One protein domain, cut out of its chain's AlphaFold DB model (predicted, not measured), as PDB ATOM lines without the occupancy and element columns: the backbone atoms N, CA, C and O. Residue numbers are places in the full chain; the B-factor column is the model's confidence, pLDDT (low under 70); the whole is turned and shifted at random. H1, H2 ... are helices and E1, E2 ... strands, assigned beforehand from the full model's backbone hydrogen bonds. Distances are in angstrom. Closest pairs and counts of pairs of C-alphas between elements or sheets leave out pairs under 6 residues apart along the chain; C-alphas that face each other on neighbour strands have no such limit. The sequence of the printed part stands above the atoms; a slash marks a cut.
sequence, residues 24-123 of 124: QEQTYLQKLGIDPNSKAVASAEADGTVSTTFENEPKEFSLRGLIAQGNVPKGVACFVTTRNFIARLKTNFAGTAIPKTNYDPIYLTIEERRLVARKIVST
ATOM      1  N   GLN A  24     100.195  -0.375 375.834       92.44
ATOM      2  CA  GLN A  24     100.319  -1.050 377.125       92.44
ATOM      3  C   GLN A  24     101.314  -0.333 378.049       92.44
ATOM      4  O   GLN A  24     101.001  -0.107 379.218       92.44
ATOM      5  N   GLU A  25     102.477   0.068 377.530       94.00
ATOM      6  CA  GLU A  25     103.473   0.839 378.287       94.00
ATOM      7  C   GLU A  25     102.921   2.213 378.692       94.00
ATOM      8  O   GLU A  25     103.074   2.626 379.841       94.00
ATOM      9  N   GLN A  26     102.202   2.889 377.790       94.81
ATOM     10  CA  GLN A  26     101.538   4.161 378.092       94.81
ATOM     11  C   GLN A  26     100.492   4.005 379.203       94.81
ATOM     12  O   GLN A  26     100.484   4.781 380.156       94.81
ATOM     13  N   THR A  27      99.653   2.967 379.121       94.31
ATOM     14  CA  THR A  27      98.646   2.665 380.150       94.31
ATOM     15  C   THR A  27      99.301   2.382 381.500       94.31
ATOM     16  O   THR A  27      98.804   2.807 382.541       94.31
ATOM     17  N   TYR A  28     100.427   1.667 381.506       94.06
ATOM     18  CA  TYR A  28     101.174   1.398 382.730       94.06
ATOM     19  C   TYR A  28     101.714   2.690 383.358       94.06
ATOM     20  O   TYR A  28     101.510   2.911 384.547       94.06
ATOM     21  N   LEU A  29     102.321   3.581 382.569       94.69
ATOM     22  CA  LEU A  29     102.785   4.885 383.058       94.69
ATOM     23  C   LEU A  29     101.639   5.725 383.631       94.69
ATOM     24  O   LEU A  29     101.766   6.258 384.734       94.69
ATOM     25  N   GLN A  30     100.494   5.758 382.949       95.38
ATOM     26  CA  GLN A  30      99.299   6.451 383.433       95.38
ATOM     27  C   GLN A  30      98.806   5.896 384.775       95.38
ATOM     28  O   GLN A  30      98.470   6.674 385.664       95.38
ATOM     29  N   LYS A  31      98.823   4.568 384.973       93.81
ATOM     30  CA  LYS A  31      98.490   3.939 386.269       93.81
ATOM     31  C   LYS A  31      99.430   4.368 387.398       93.81
ATOM     32  O   LYS A  31      99.015   4.388 388.551       93.81
ATOM     33  N   LEU A  32     100.673   4.720 387.074       92.19
ATOM     34  CA  LEU A  32     101.643   5.263 388.028       92.19
ATOM     35  C   LEU A  32     101.520   6.784 388.221       92.19
ATOM     36  O   LEU A  32     102.312   7.364 388.961       92.19
ATOM     37  N   GLY A  33     100.564   7.443 387.555       94.00
ATOM     38  CA  GLY A  33     100.422   8.900 387.566       94.00
ATOM     39  C   GLY A  33     101.500   9.631 386.758       94.00
ATOM     40  O   GLY A  33     101.722  10.821 386.969       94.00
ATOM     41  N   ILE A  34     102.187   8.933 385.850       94.75
ATOM     42  CA  ILE A  34     103.213   9.500 384.971       94.75
ATOM     43  C   ILE A  34     102.577   9.771 383.607       94.75
ATOM     44  O   ILE A  34     102.068   8.854 382.965       94.75
ATOM     45  N   ASP A  35     102.633  11.020 383.141       95.69
ATOM     46  CA  ASP A  35     102.169  11.378 381.799       95.69
ATOM     47  C   ASP A  35     103.127  10.808 380.728       95.69
ATOM     48  O   ASP A  35     104.282  11.258 380.649       95.69
ATOM     49  N   PRO A  36     102.676   9.849 379.891       95.25
ATOM     50  CA  PRO A  36     103.510   9.225 378.865       95.25
ATOM     51  C   PRO A  36     103.956  10.200 377.767       95.25
ATOM     52  O   PRO A  36     104.941   9.924 377.087       95.25
ATOM     53  N   ASN A  37     103.279  11.342 377.608       94.75
ATOM     54  CA  ASN A  37     103.618  12.365 376.615       94.75
ATOM     55  C   ASN A  37     104.484  13.497 377.193       94.75
ATOM     56  O   ASN A  37     104.816  14.460 376.498       94.75
ATOM     57  N   SER A  38     104.866  13.401 378.468       95.75
ATOM     58  CA  SER A  38     105.679  14.419 379.122       95.75
ATOM     59  C   SER A  38     107.109  14.460 378.570       95.75
ATOM     60  O   SER A  38     107.699  13.446 378.189       95.75
ATOM     61  N   LYS A  39     107.740  15.642 378.631       94.25
ATOM     62  CA  LYS A  39     109.167  15.809 378.285       94.25
ATOM     63  C   LYS A  39     110.089  14.892 379.098       94.25
ATOM     64  O   LYS A  39     111.162  14.522 378.622       94.25
ATOM     65  N   ALA A  40     109.679  14.538 380.316       95.44
ATOM     66  CA  ALA A  40     110.448  13.656 381.178       95.44
ATOM     67  C   ALA A  40     110.473  12.220 380.642       95.44
ATOM     68  O   ALA A  40     111.548  11.631 380.540       95.44
ATOM     69  N   VAL A  41     109.315  11.693 380.235       95.75
ATOM     70  CA  VAL A  41     109.220  10.374 379.596       95.75
ATOM     71  C   VAL A  41     109.941  10.371 378.250       95.75
ATOM     72  O   VAL A  41     110.713   9.457 377.984       95.75
ATOM     73  N   ALA A  42     109.790  11.430 377.448       94.19
ATOM     74  CA  ALA A  42     110.514  11.559 376.184       94.19
ATOM     75  C   ALA A  42     112.043  11.526 376.378       94.19
ATOM     76  O   ALA A  42     112.744  10.875 375.610       94.19
ATOM     77  N   SER A  43     112.558  12.177 377.428       93.88
ATOM     78  CA  SER A  43     113.991  12.146 377.760       93.88
ATOM     79  C   SER A  43     114.447  10.745 378.178       93.88
ATOM     80  O   SER A  43     115.511  10.296 377.769       93.88
ATOM     81  N   ALA A  44     113.626  10.039 378.960       93.75
ATOM     82  CA  ALA A  44     113.911   8.675 379.396       93.75
ATOM     83  C   ALA A  44     113.902   7.657 378.241       93.75
ATOM     84  O   ALA A  44     114.741   6.762 378.228       93.75
ATOM     85  N   GLU A  45     112.997   7.802 377.269       93.19
ATOM     86  CA  GLU A  45     112.980   6.973 376.053       93.19
ATOM     87  C   GLU A  45     114.137   7.310 375.104       93.19
ATOM     88  O   GLU A  45     114.703   6.408 374.485       93.19
ATOM     89  N   ALA A  46     114.507   8.592 374.983       90.81
ATOM     90  CA  ALA A  46     115.585   9.036 374.097       90.81
ATOM     91  C   ALA A  46     116.957   8.473 374.500       90.81
ATOM     92  O   ALA A  46     117.793   8.229 373.634       90.81
ATOM     93  N   ASP A  47     117.174   8.234 375.796       87.19
ATOM     94  CA  ASP A  47     118.396   7.600 376.298       87.19
ATOM     95  C   ASP A  47     118.474   6.094 375.979       87.19
ATOM     96  O   ASP A  47     119.561   5.517 376.014       87.19
ATOM     97  N   GLY A  48     117.350   5.442 375.658       89.56
ATOM     98  CA  GLY A  48     117.307   4.008 375.370       89.56
ATOM     99  C   GLY A  48     117.765   3.150 376.556       89.56
ATOM    100  O   GLY A  48     117.186   3.211 377.645       89.56
ATOM    101  N   THR A  49     118.782   2.314 376.333       93.38
ATOM    102  CA  THR A  49     119.411   1.510 377.391       93.38
ATOM    103  C   THR A  49     120.577   2.274 378.008       93.38
ATOM    104  O   THR A  49     121.559   2.597 377.345       93.38
ATOM    105  N   VAL A  50     120.488   2.505 379.313       93.12
ATOM    106  CA  VAL A  50     121.544   3.072 380.143       93.12
ATOM    107  C   VAL A  50     122.351   1.932 380.749       93.12
ATOM    108  O   VAL A  50     121.902   1.287 381.700       93.12
ATOM    109  N   SER A  51     123.553   1.707 380.226       92.50
ATOM    110  CA  SER A  51     124.524   0.781 380.811       92.50
ATOM    111  C   SER A  51     125.418   1.523 381.809       92.50
ATOM    112  O   SER A  51     125.946   2.604 381.537       92.50
ATOM    113  N   THR A  52     125.586   0.956 382.996       92.44
ATOM    114  CA  THR A  52     126.406   1.519 384.069       92.44
ATOM    115  C   THR A  52     127.079   0.409 384.862       92.44
ATOM    116  O   THR A  52     126.773  -0.770 384.709       92.44
ATOM    117  N   THR A  53     127.997   0.791 385.736       89.56
ATOM    118  CA  THR A  53     128.517  -0.089 386.782       89.56
ATOM    119  C   THR A  53     128.112   0.508 388.115       89.56
ATOM    120  O   THR A  53     128.399   1.680 388.368       89.56
ATOM    121  N   PHE A  54     127.433  -0.261 388.955       78.81
ATOM    122  CA  PHE A  54     127.056   0.143 390.308       78.81
ATOM    123  C   PHE A  54     127.529  -0.949 391.265       78.81
ATOM    124  O   PHE A  54     127.322  -2.121 390.981       78.81
ATOM    125  N   GLU A  55     128.241  -0.573 392.331       83.94
ATOM    126  CA  GLU A  55     128.848  -1.536 393.276       83.94
ATOM    127  C   GLU A  55     129.742  -2.600 392.601       83.94
ATOM    128  O   GLU A  55     129.812  -3.743 393.029       83.94
ATOM    129  N   ASN A  56     130.465  -2.209 391.543       85.62
ATOM    130  CA  ASN A  56     131.303  -3.083 390.702       85.62
ATOM    131  C   ASN A  56     130.541  -4.136 389.878       85.62
ATOM    132  O   ASN A  56     131.171  -4.959 389.216       85.62
ATOM    133  N   GLU A  57     129.212  -4.066 389.829       89.06
ATOM    134  CA  GLU A  57     128.397  -4.912 388.961       89.06
ATOM    135  C   GLU A  57     127.913  -4.132 387.732       89.06
ATOM    136  O   GLU A  57     127.407  -3.010 387.872       89.06
ATOM    137  N   PRO A  58     128.029  -4.694 386.516       92.75
ATOM    138  CA  PRO A  58     127.390  -4.116 385.346       92.75
ATOM    139  C   PRO A  58     125.866  -4.173 385.514       92.75
ATOM    140  O   PRO A  58     125.296  -5.208 385.864       92.75
ATOM    141  N   LYS A  59     125.203  -3.046 385.263       92.75
ATOM    142  CA  LYS A  59     123.748  -2.907 385.288       92.75
ATOM    143  C   LYS A  59     123.291  -2.220 384.014       92.75
ATOM    144  O   LYS A  59     123.927  -1.276 383.549       92.75
ATOM    145  N   GLU A  60     122.155  -2.659 383.497       94.31
ATOM    146  CA  GLU A  60     121.499  -2.033 382.358       94.31
ATOM    147  C   GLU A  60     120.062  -1.694 382.719       94.31
ATOM    148  O   GLU A  60     119.327  -2.519 383.264       94.31
ATOM    149  N   PHE A  61     119.665  -0.462 382.419       94.38
ATOM    150  CA  PHE A  61     118.330   0.037 382.700       94.38
ATOM    151  C   PHE A  61     117.750   0.691 381.457       94.38
ATOM    152  O   PHE A  61     118.411   1.480 380.794       94.38
ATOM    153  N   SER A  62     116.490   0.413 381.167       94.56
ATOM    154  CA  SER A  62     115.711   1.153 380.180       94.56
ATOM    155  C   SER A  62     114.310   1.358 380.731       94.56
ATOM    156  O   SER A  62     113.846   0.570 381.562       94.56
ATOM    157  N   LEU A  63     113.617   2.401 380.268       94.94
ATOM    158  CA  LEU A  63     112.245   2.651 380.702       94.94
ATOM    159  C   LEU A  63     111.361   1.431 380.407       94.94
ATOM    160  O   LEU A  63     110.664   0.941 381.291       94.94
ATOM    161  N   ARG A  64     111.473   0.876 379.199       93.06
ATOM    162  CA  ARG A  64     110.740  -0.328 378.780       93.06
ATOM    163  C   ARG A  64     111.098  -1.558 379.595       93.06
ATOM    164  O   ARG A  64     110.202  -2.298 379.980       93.06
ATOM    165  N   GLY A  65     112.380  -1.767 379.897       93.25
ATOM    166  CA  GLY A  65     112.820  -2.878 380.741       93.25
ATOM    167  C   GLY A  65     112.213  -2.801 382.141       93.25
ATOM    168  O   GLY A  65     111.717  -3.800 382.655       93.25
ATOM    169  N   LEU A  66     112.169  -1.602 382.727       94.31
ATOM    170  CA  LEU A  66     111.557  -1.375 384.038       94.31
ATOM    171  C   LEU A  66     110.026  -1.511 384.005       94.31
ATOM    172  O   LEU A  66     109.445  -2.047 384.946       94.31
ATOM    173  N   ILE A  67     109.367  -1.072 382.928       94.00
ATOM    174  CA  ILE A  67     107.925  -1.290 382.731       94.00
ATOM    175  C   ILE A  67     107.624  -2.787 382.579       94.00
ATOM    176  O   ILE A  67     106.711  -3.294 383.227       94.00
ATOM    177  N   ALA A  68     108.406  -3.507 381.771       91.69
ATOM    178  CA  ALA A  68     108.236  -4.936 381.521       91.69
ATOM    179  C   ALA A  68     108.438  -5.788 382.783       91.69
ATOM    180  O   ALA A  68     107.807  -6.832 382.924       91.69
ATOM    181  N   GLN A  69     109.268  -5.327 383.723       89.69
ATOM    182  CA  GLN A  69     109.410  -5.965 385.032       89.69
ATOM    183  C   GLN A  69     108.142  -5.866 385.892       89.69
ATOM    184  O   GLN A  69     108.030  -6.638 386.838       89.69
ATOM    185  N   GLY A  70     107.213  -4.939 385.609       73.88
ATOM    186  CA  GLY A  70     105.852  -4.857 386.173       73.88
ATOM    187  C   GLY A  70     105.723  -4.582 387.681       73.88
ATOM    188  O   GLY A  70     104.661  -4.168 388.142       73.88
ATOM    189  N   ASN A  71     106.800  -4.769 388.446       70.19
ATOM    190  CA  ASN A  71     106.788  -4.878 389.910       70.19
ATOM    191  C   ASN A  71     107.603  -3.763 390.586       70.19
ATOM    192  O   ASN A  71     107.801  -3.770 391.799       70.19
ATOM    193  N   VAL A  72     108.121  -2.816 389.800       84.06
ATOM    194  CA  VAL A  72     109.030  -1.750 390.247       84.06
ATOM    195  C   VAL A  72     108.461  -0.363 389.917       84.06
ATOM    196  O   VAL A  72     109.100   0.424 389.215       84.06
ATOM    197  N   PRO A  73     107.264  -0.006 390.434       82.62
ATOM    198  CA  PRO A  73     106.629   1.284 390.151       82.62
ATOM    199  C   PRO A  73     107.502   2.465 390.594       82.62
ATOM    200  O   PRO A  73     107.661   3.441 389.859       82.62
ATOM    201  N   LYS A  74     108.160   2.340 391.756       90.69
ATOM    202  CA  LYS A  74     109.141   3.326 392.231       90.69
ATOM    203  C   LYS A  74     110.356   3.415 391.303       90.69
ATOM    204  O   LYS A  74     110.837   4.513 391.054       90.69
ATOM    205  N   GLY A  75     110.812   2.287 390.752       93.81
ATOM    206  CA  GLY A  75     111.934   2.246 389.812       93.81
ATOM    207  C   GLY A  75     111.639   3.007 388.522       93.81
ATOM    208  O   GLY A  75     112.453   3.816 388.090       93.81
ATOM    209  N   VAL A  76     110.438   2.841 387.958       95.81
ATOM    210  CA  VAL A  76     110.004   3.590 386.765       95.81
ATOM    211  C   VAL A  76     109.963   5.096 387.034       95.81
ATOM    212  O   VAL A  76     110.545   5.870 386.273       95.81
ATOM    213  N   ALA A  77     109.345   5.525 388.138       95.50
ATOM    214  CA  ALA A  77     109.301   6.942 388.507       95.50
ATOM    215  C   ALA A  77     110.705   7.528 388.743       95.50
ATOM    216  O   ALA A  77     111.001   8.643 388.292       95.50
ATOM    217  N   CYS A  78     111.579   6.768 389.414       96.12
ATOM    218  CA  CYS A  78     112.954   7.174 389.666       96.12
ATOM    219  C   CYS A  78     113.776   7.281 388.378       96.12
ATOM    220  O   CYS A  78     114.509   8.255 388.193       96.12
ATOM    221  N   PHE A  79     113.624   6.321 387.467       96.75
ATOM    222  CA  PHE A  79     114.302   6.329 386.177       96.75
ATOM    223  C   PHE A  79     113.892   7.552 385.355       96.75
ATOM    224  O   PHE A  79     114.751   8.351 384.988       96.75
ATOM    225  N   VAL A  80     112.587   7.770 385.154       96.44
ATOM    226  CA  VAL A  80     112.060   8.908 384.376       96.44
ATOM    227  C   VAL A  80     112.563  10.245 384.923       96.44
ATOM    228  O   VAL A  80     113.058  11.092 384.176       96.44
ATOM    229  N   THR A  81     112.490  10.428 386.241       97.25
ATOM    230  CA  THR A  81     112.946  11.659 386.898       97.25
ATOM    231  C   THR A  81     114.454  11.853 386.741       97.25
ATOM    232  O   THR A  81     114.899  12.956 386.413       97.25
ATOM    233  N   THR A  82     115.243  10.792 386.928       97.62
ATOM    234  CA  THR A  82     116.707  10.841 386.835       97.62
ATOM    235  C   THR A  82     117.166  11.147 385.411       97.62
ATOM    236  O   THR A  82     117.989  12.043 385.217       97.62
ATOM    237  N   ARG A  83     116.592  10.485 384.397       97.19
ATOM    238  CA  ARG A  83     116.933  10.737 382.987       97.19
ATOM    239  C   ARG A  83     116.559  12.156 382.558       97.19
ATOM    240  O   ARG A  83     117.389  12.871 382.001       97.19
ATOM    241  N   ASN A  84     115.363  12.625 382.924       96.94
ATOM    242  CA  ASN A  84     114.943  14.007 382.677       96.94
ATOM    243  C   ASN A  84     115.862  15.037 383.354       96.94
ATOM    244  O   ASN A  84     116.218  16.052 382.754       96.94
ATOM    245  N   PHE A  85     116.263  14.786 384.602       97.88
ATOM    246  CA  PHE A  85     117.218  15.640 385.304       97.88
ATOM    247  C   PHE A  85     118.546  15.724 384.556       97.88
ATOM    248  O   PHE A  85     119.035  16.828 384.330       97.88
ATOM    249  N   ILE A  86     119.101  14.594 384.120       98.00
ATOM    250  CA  ILE A  86     120.359  14.574 383.378       98.00
ATOM    251  C   ILE A  86     120.247  15.287 382.031       98.00
ATOM    252  O   ILE A  86     121.130  16.081 381.702       98.00
ATOM    253  N   ALA A  87     119.170  15.069 381.274       97.19
ATOM    254  CA  ALA A  87     118.936  15.773 380.014       97.19
ATOM    255  C   ALA A  87     118.929  17.301 380.216       97.19
ATOM    256  O   ALA A  87     119.599  18.050 379.495       97.19
ATOM    257  N   ARG A  88     118.244  17.771 381.267       97.50
ATOM    258  CA  ARG A  88     118.224  19.190 381.650       97.50
ATOM    259  C   ARG A  88     119.585  19.682 382.127       97.50
ATOM    260  O   ARG A  88     120.005  20.756 381.711       97.50
ATOM    261  N   LEU A  89     120.290  18.904 382.945       97.69
ATOM    262  CA  LEU A  89     121.588  19.272 383.506       97.69
ATOM    263  C   LEU A  89     122.665  19.398 382.421       97.69
ATOM    264  O   LEU A  89     123.462  20.330 382.469       97.69
ATOM    265  N   LYS A  90     122.661  18.500 381.426       96.69
ATOM    266  CA  LYS A  90     123.546  18.571 380.250       96.69
ATOM    267  C   LYS A  90     123.270  19.818 379.399       96.69
ATOM    268  O   LYS A  90     124.204  20.385 378.848       96.69
ATOM    269  N   THR A  91     122.013  20.259 379.325       96.88
ATOM    270  CA  THR A  91     121.601  21.426 378.522       96.88
ATOM    271  C   THR A  91     121.793  22.755 379.262       96.88
ATOM    272  O   THR A  91     122.207  23.748 378.675       96.88
ATOM    273  N   ASN A  92     121.484  22.797 380.558       96.94
ATOM    274  CA  ASN A  92     121.565  23.987 381.400       96.94
ATOM    275  C   ASN A  92     122.081  23.607 382.792       96.94
ATOM    276  O   ASN A  92     121.310  23.417 383.737       96.94
ATOM    277  N   PHE A  93     123.402  23.505 382.917       96.38
ATOM    278  CA  PHE A  93     124.049  23.086 384.158       96.38
ATOM    279  C   PHE A  93     123.748  24.032 385.333       96.38
ATOM    280  O   PHE A  93     123.384  23.589 386.426       96.38
ATOM    281  N   ALA A  94     123.851  25.345 385.109       94.88
ATOM    282  CA  ALA A  94     123.659  26.351 386.152       94.88
ATOM    283  C   ALA A  94     122.206  26.391 386.654       94.88
ATOM    284  O   ALA A  94     121.970  26.317 387.859       94.88
ATOM    285  N   GLY A  95     121.232  26.420 385.739       94.88
ATOM    286  CA  GLY A  95     119.809  26.578 386.059       94.88
ATOM    287  C   GLY A  95     119.063  25.294 386.430       94.88
ATOM    288  O   GLY A  95     117.888  25.353 386.791       94.88
ATOM    289  N   THR A  96     119.696  24.122 386.339       96.44
ATOM    290  CA  THR A  96     119.038  22.858 386.700       96.44
ATOM    291  C   THR A  96     119.247  22.547 388.177       96.44
ATOM    292  O   THR A  96     120.371  22.318 388.612       96.44
ATOM    293  N   ALA A  97     118.162  22.515 388.953       94.56
ATOM    294  CA  ALA A  97     118.183  22.080 390.347       94.56
ATOM    295  C   ALA A  97     118.243  20.547 390.464       94.56
ATOM    296  O   ALA A  97     117.691  19.830 389.626       94.56
ATOM    297  N   ILE A  98     118.880  20.060 391.531       93.88
ATOM    298  CA  ILE A  98     118.919  18.632 391.861       93.88
ATOM    299  C   ILE A  98     117.520  18.201 392.334       93.88
ATOM    300  O   ILE A  98     116.941  18.884 393.189       93.88
ATOM    301  N   PRO A  99     116.946  17.102 391.810       95.12
ATOM    302  CA  PRO A  99     115.638  16.640 392.252       95.12
ATOM    303  C   PRO A  99     115.677  16.193 393.717       95.12
ATOM    304  O   PRO A  99     116.598  15.501 394.140       95.12
ATOM    305  N   LYS A 100     114.647  16.562 394.486       92.00
ATOM    306  CA  LYS A 100     114.515  16.189 395.908       92.00
ATOM    307  C   LYS A 100     113.813  14.846 396.126       92.00
ATOM    308  O   LYS A 100     113.899  14.273 397.205       92.00
ATOM    309  N   THR A 101     113.086  14.366 395.121       92.31
ATOM    310  CA  THR A 101     112.243  13.166 395.181       92.31
ATOM    311  C   THR A 101     112.418  12.351 393.913       92.31
ATOM    312  O   THR A 101     112.664  12.928 392.853       92.31
ATOM    313  N   ASN A 102     112.228  11.033 394.011       93.56
ATOM    314  CA  ASN A 102     112.295  10.107 392.877       93.56
ATOM    315  C   ASN A 102     113.590  10.255 392.060       93.56
ATOM    316  O   ASN A 102     113.584  10.108 390.852       93.56
ATOM    317  N   TYR A 103     114.708  10.588 392.695       94.00
ATOM    318  CA  TYR A 103     116.019  10.585 392.054       94.00
ATOM    319  C   TYR A 103     116.821   9.417 392.606       94.00
ATOM    320  O   TYR A 103     116.834   9.210 393.820       94.00
ATOM    321  N   ASP A 104     117.470   8.665 391.719       94.38
ATOM    322  CA  ASP A 104     118.273   7.512 392.107       94.38
ATOM    323  C   ASP A 104     119.592   7.466 391.307       94.38
ATOM    324  O   ASP A 104     119.566   7.299 390.080       94.38
ATOM    325  N   PRO A 105     120.757   7.607 391.974       92.12
ATOM    326  CA  PRO A 105     122.069   7.525 391.338       92.12
ATOM    327  C   PRO A 105     122.362   6.201 390.620       92.12
ATOM    328  O   PRO A 105     123.290   6.163 389.805       92.12
ATOM    329  N   ILE A 106     121.606   5.128 390.896       93.31
ATOM    330  CA  ILE A 106     121.768   3.842 390.206       93.31
ATOM    331  C   ILE A 106     121.502   3.962 388.698       93.31
ATOM    332  O   ILE A 106     122.122   3.259 387.906       93.31
ATOM    333  N   TYR A 107     120.647   4.905 388.281       95.00
ATOM    334  CA  TYR A 107     120.285   5.138 386.875       95.00
ATOM    335  C   TYR A 107     121.206   6.133 386.154       95.00
ATOM    336  O   TYR A 107     120.880   6.623 385.067       95.00
ATOM    337  N   LEU A 108     122.348   6.459 386.761       95.31
ATOM    338  CA  LEU A 108     123.377   7.302 386.169       95.31
ATOM    339  C   LEU A 108     124.504   6.455 385.587       95.31
ATOM    340  O   LEU A 108     124.960   5.490 386.203       95.31
ATOM    341  N   THR A 109     125.030   6.871 384.440       94.81
ATOM    342  CA  THR A 109     126.340   6.400 383.972       94.81
ATOM    343  C   THR A 109     127.465   6.946 384.862       94.81
ATOM    344  O   THR A 109     127.266   7.863 385.666       94.81
ATOM    345  N   ILE A 110     128.683   6.417 384.705       92.31
ATOM    346  CA  ILE A 110     129.869   6.913 385.427       92.31
ATOM    347  C   ILE A 110     130.091   8.412 385.165       92.31
ATOM    348  O   ILE A 110     130.313   9.175 386.108       92.31
ATOM    349  N   GLU A 111     129.984   8.854 383.910       94.25
ATOM    350  CA  GLU A 111     130.188  10.264 383.556       94.25
ATOM    351  C   GLU A 111     129.075  11.167 384.091       94.25
ATOM    352  O   GLU A 111     129.329  12.281 384.552       94.25
ATOM    353  N   GLU A 112     127.837  10.679 384.104       96.44
ATOM    354  CA  GLU A 112     126.717  11.421 384.678       96.44
ATOM    355  C   GLU A 112     126.853  11.563 386.194       96.44
ATOM    356  O   GLU A 112     126.594  12.643 386.718       96.44
ATOM    357  N   ARG A 113     127.355  10.542 386.904       95.12
ATOM    358  CA  ARG A 113     127.679  10.672 388.336       95.12
ATOM    359  C   ARG A 113     128.715  11.759 388.587       95.12
ATOM    360  O   ARG A 113     128.531  12.564 389.497       95.12
ATOM    361  N   ARG A 114     129.765  11.844 387.763       94.94
ATOM    362  CA  ARG A 114     130.757  12.931 387.855       94.94
ATOM    363  C   ARG A 114     130.123  14.295 387.582       94.94
ATOM    364  O   ARG A 114     130.391  15.249 388.309       94.94
ATOM    365  N   LEU A 115     129.258  14.396 386.571       96.94
ATOM    366  CA  LEU A 115     128.529  15.628 386.259       96.94
ATOM    367  C   LEU A 115     127.658  16.083 387.440       96.94
ATOM    368  O   LEU A 115     127.700  17.257 387.808       96.94
ATOM    369  N   VAL A 116     126.912  15.162 388.049       96.50
ATOM    370  CA  VAL A 116     126.064  15.454 389.209       96.50
ATOM    371  C   VAL A 116     126.899  15.809 390.436       96.50
ATOM    372  O   VAL A 116     126.565  16.771 391.120       96.50
ATOM    373  N   ALA A 117     128.017  15.123 390.684       95.06
ATOM    374  CA  ALA A 117     128.928  15.463 391.776       95.06
ATOM    375  C   ALA A 117     129.435  16.908 391.660       95.06
ATOM    376  O   ALA A 117     129.372  17.664 392.628       95.06
ATOM    377  N   ARG A 118     129.835  17.342 390.454       96.69
ATOM    378  CA  ARG A 118     130.198  18.750 390.208       96.69
ATOM    379  C   ARG A 118     129.043  19.703 390.510       96.69
ATOM    380  O   ARG A 118     129.278  20.772 391.061       96.69
ATOM    381  N   LYS A 119     127.808  19.324 390.162       95.62
ATOM    382  CA  LYS A 119     126.623  20.147 390.440       95.62
ATOM    383  C   LYS A 119     126.346  20.271 391.937       95.62
ATOM    384  O   LYS A 119     125.978  21.350 392.395       95.62
ATOM    385  N   ILE A 120     126.515  19.188 392.692       92.62
ATOM    386  CA  ILE A 120     126.366  19.193 394.151       92.62
ATOM    387  C   ILE A 120     127.379  20.159 394.761       92.62
ATOM    388  O   ILE A 120     126.980  21.068 395.478       92.62
ATOM    389  N   VAL A 121     128.658  20.020 394.399       93.00
ATOM    390  CA  VAL A 121     129.731  20.886 394.909       93.00
ATOM    391  C   VAL A 121     129.487  22.355 394.563       93.00
ATOM    392  O   VAL A 121     129.707  23.205 395.405       93.00
ATOM    393  N   SER A 122     128.974  22.674 393.370       89.50
ATOM    394  CA  SER A 122     128.678  24.067 392.995       89.50
ATOM    395  C   SER A 122     127.455  24.677 393.697       89.50
ATOM    396  O   SER A 122     127.127  25.828 393.432       89.50
ATOM    397  N   THR A 123     126.697  23.885 394.460       83.75
ATOM    398  CA  THR A 123     125.460  24.317 395.139       83.75
ATOM    399  C   THR A 123     125.659  24.476 396.655       83.75
ATOM    400  O   THR A 123     124.763  24.986 397.325       83.75
TER     401      THR A 123
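Overview. This is residues 24 to 123 of the 124 residues of an uncharacterized protein of Elusimicrobia bacterium RBG_16_66_12 (UniProt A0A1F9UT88). A small two-stranded hairpin, E1 and E2, lies to one side of a helical body whose core is the long helix H4, which H2 crosses at nearly a right angle. H3 runs back beside the first part of H4, H1 lies beyond H3 at one end of the longest axis, H5 lies at the other end, and residues 92 to 109 fold back beside H4 before the chain reaches H5. The printed part has 100 residues, with five named helices and two named strands in the order H1, H2, E1, E2, H3, H4, H5; the sheet, E1 - E2, is antiparallel. The class is mostly helix, with 53 residues in helices and 10 in strands. The whole is compact, with a radius of gyration of the C-alphas of 13.3 A, and the C-alphas span 40 by 31 by 21 A.

Along the chain. Strand E1 is residues 50 to 54, 11.9 A from first to last C-alpha, and begins at C-alpha 50, (121.544, 3.072, 380.143). Strand E2 is residues 57 to 61, 12.8 A long. Helix H4, residues 73 to 91, is the longest helix, 27.7 A from C-alpha 73 at (106.629, 1.284, 390.151) to C-alpha 91 at (121.601, 21.426, 378.522). Before the strands come H1, residues 24 to 31, 10.6 A, beginning at C-alpha 24, (100.319, -1.050, 377.125), and H2, residues 39 to 46, 10.2 A. H3, residues 63 to 68, is 8.6 A long. H5, residues 110 to 121, is 16.9 A long and ends at C-alpha 121, (129.731, 20.886, 394.909).

Arrangement. E1 and E2 form a hairpin of antiparallel neighbours, with 151 degrees between their N-to-C directions. The C-alphas of 51 and 60 face each other at 4.4 A. N 50 and O 61, at 2.7 A, and N 59 and O 52, at 2.8 A, are within hydrogen-bond range. E1 and H4 are apart, and E2 and H4 are only just apart, with their closest C-alphas 8.2 A from each other. The closest C-alphas of E1 and H5 are those of Thr 52 and Ile 110, 6.6 A. H2 touches H4, about perpendicular at 89 degrees, closest at the C-alphas of Ala 40 and Asn 84, 4.8 A; H4 does so with residues 79 to 87 alone. H3 and H4 form a helical hairpin: they touch at a shallow tilt of 10 degrees, opposite ways, with the C-alphas of Leu 66 and Val 76 closest at 5.9 A, and H4 uses residues 73 to 80 alone. H1 and H3 only just touch, with 3 pairs of C-alphas within 8 A, the closest being those of Glu 25 and Ile 67, 6.6 A; they stand about perpendicular at 85 degrees. H4 and H5 are close but not clearly touching, with the C-alphas of Ile 86 and Glu 112 closest at 7.2 A, about perpendicular at 74 degrees. H1 and H5 are apart. The packing of the helices is mostly crossed, but only just: of the 3 touching pairs, 1 is at a shallow tilt. In H1, H2, H3, H4 and H5 every O i to N i+4 pair is within hydrogen-bond range.

Size, cuts and confidence. The two C-alphas farthest apart are those of Gln 24 and Ser 122, 41.1 A. The printed part, residues 24 to 123, has no cut. The link from H4 to H5, 18 residues, is long, and the one from H1 to H2, 7 residues, is short. The mean pLDDT of the printed part is 93.2, and no printed residue is under 70.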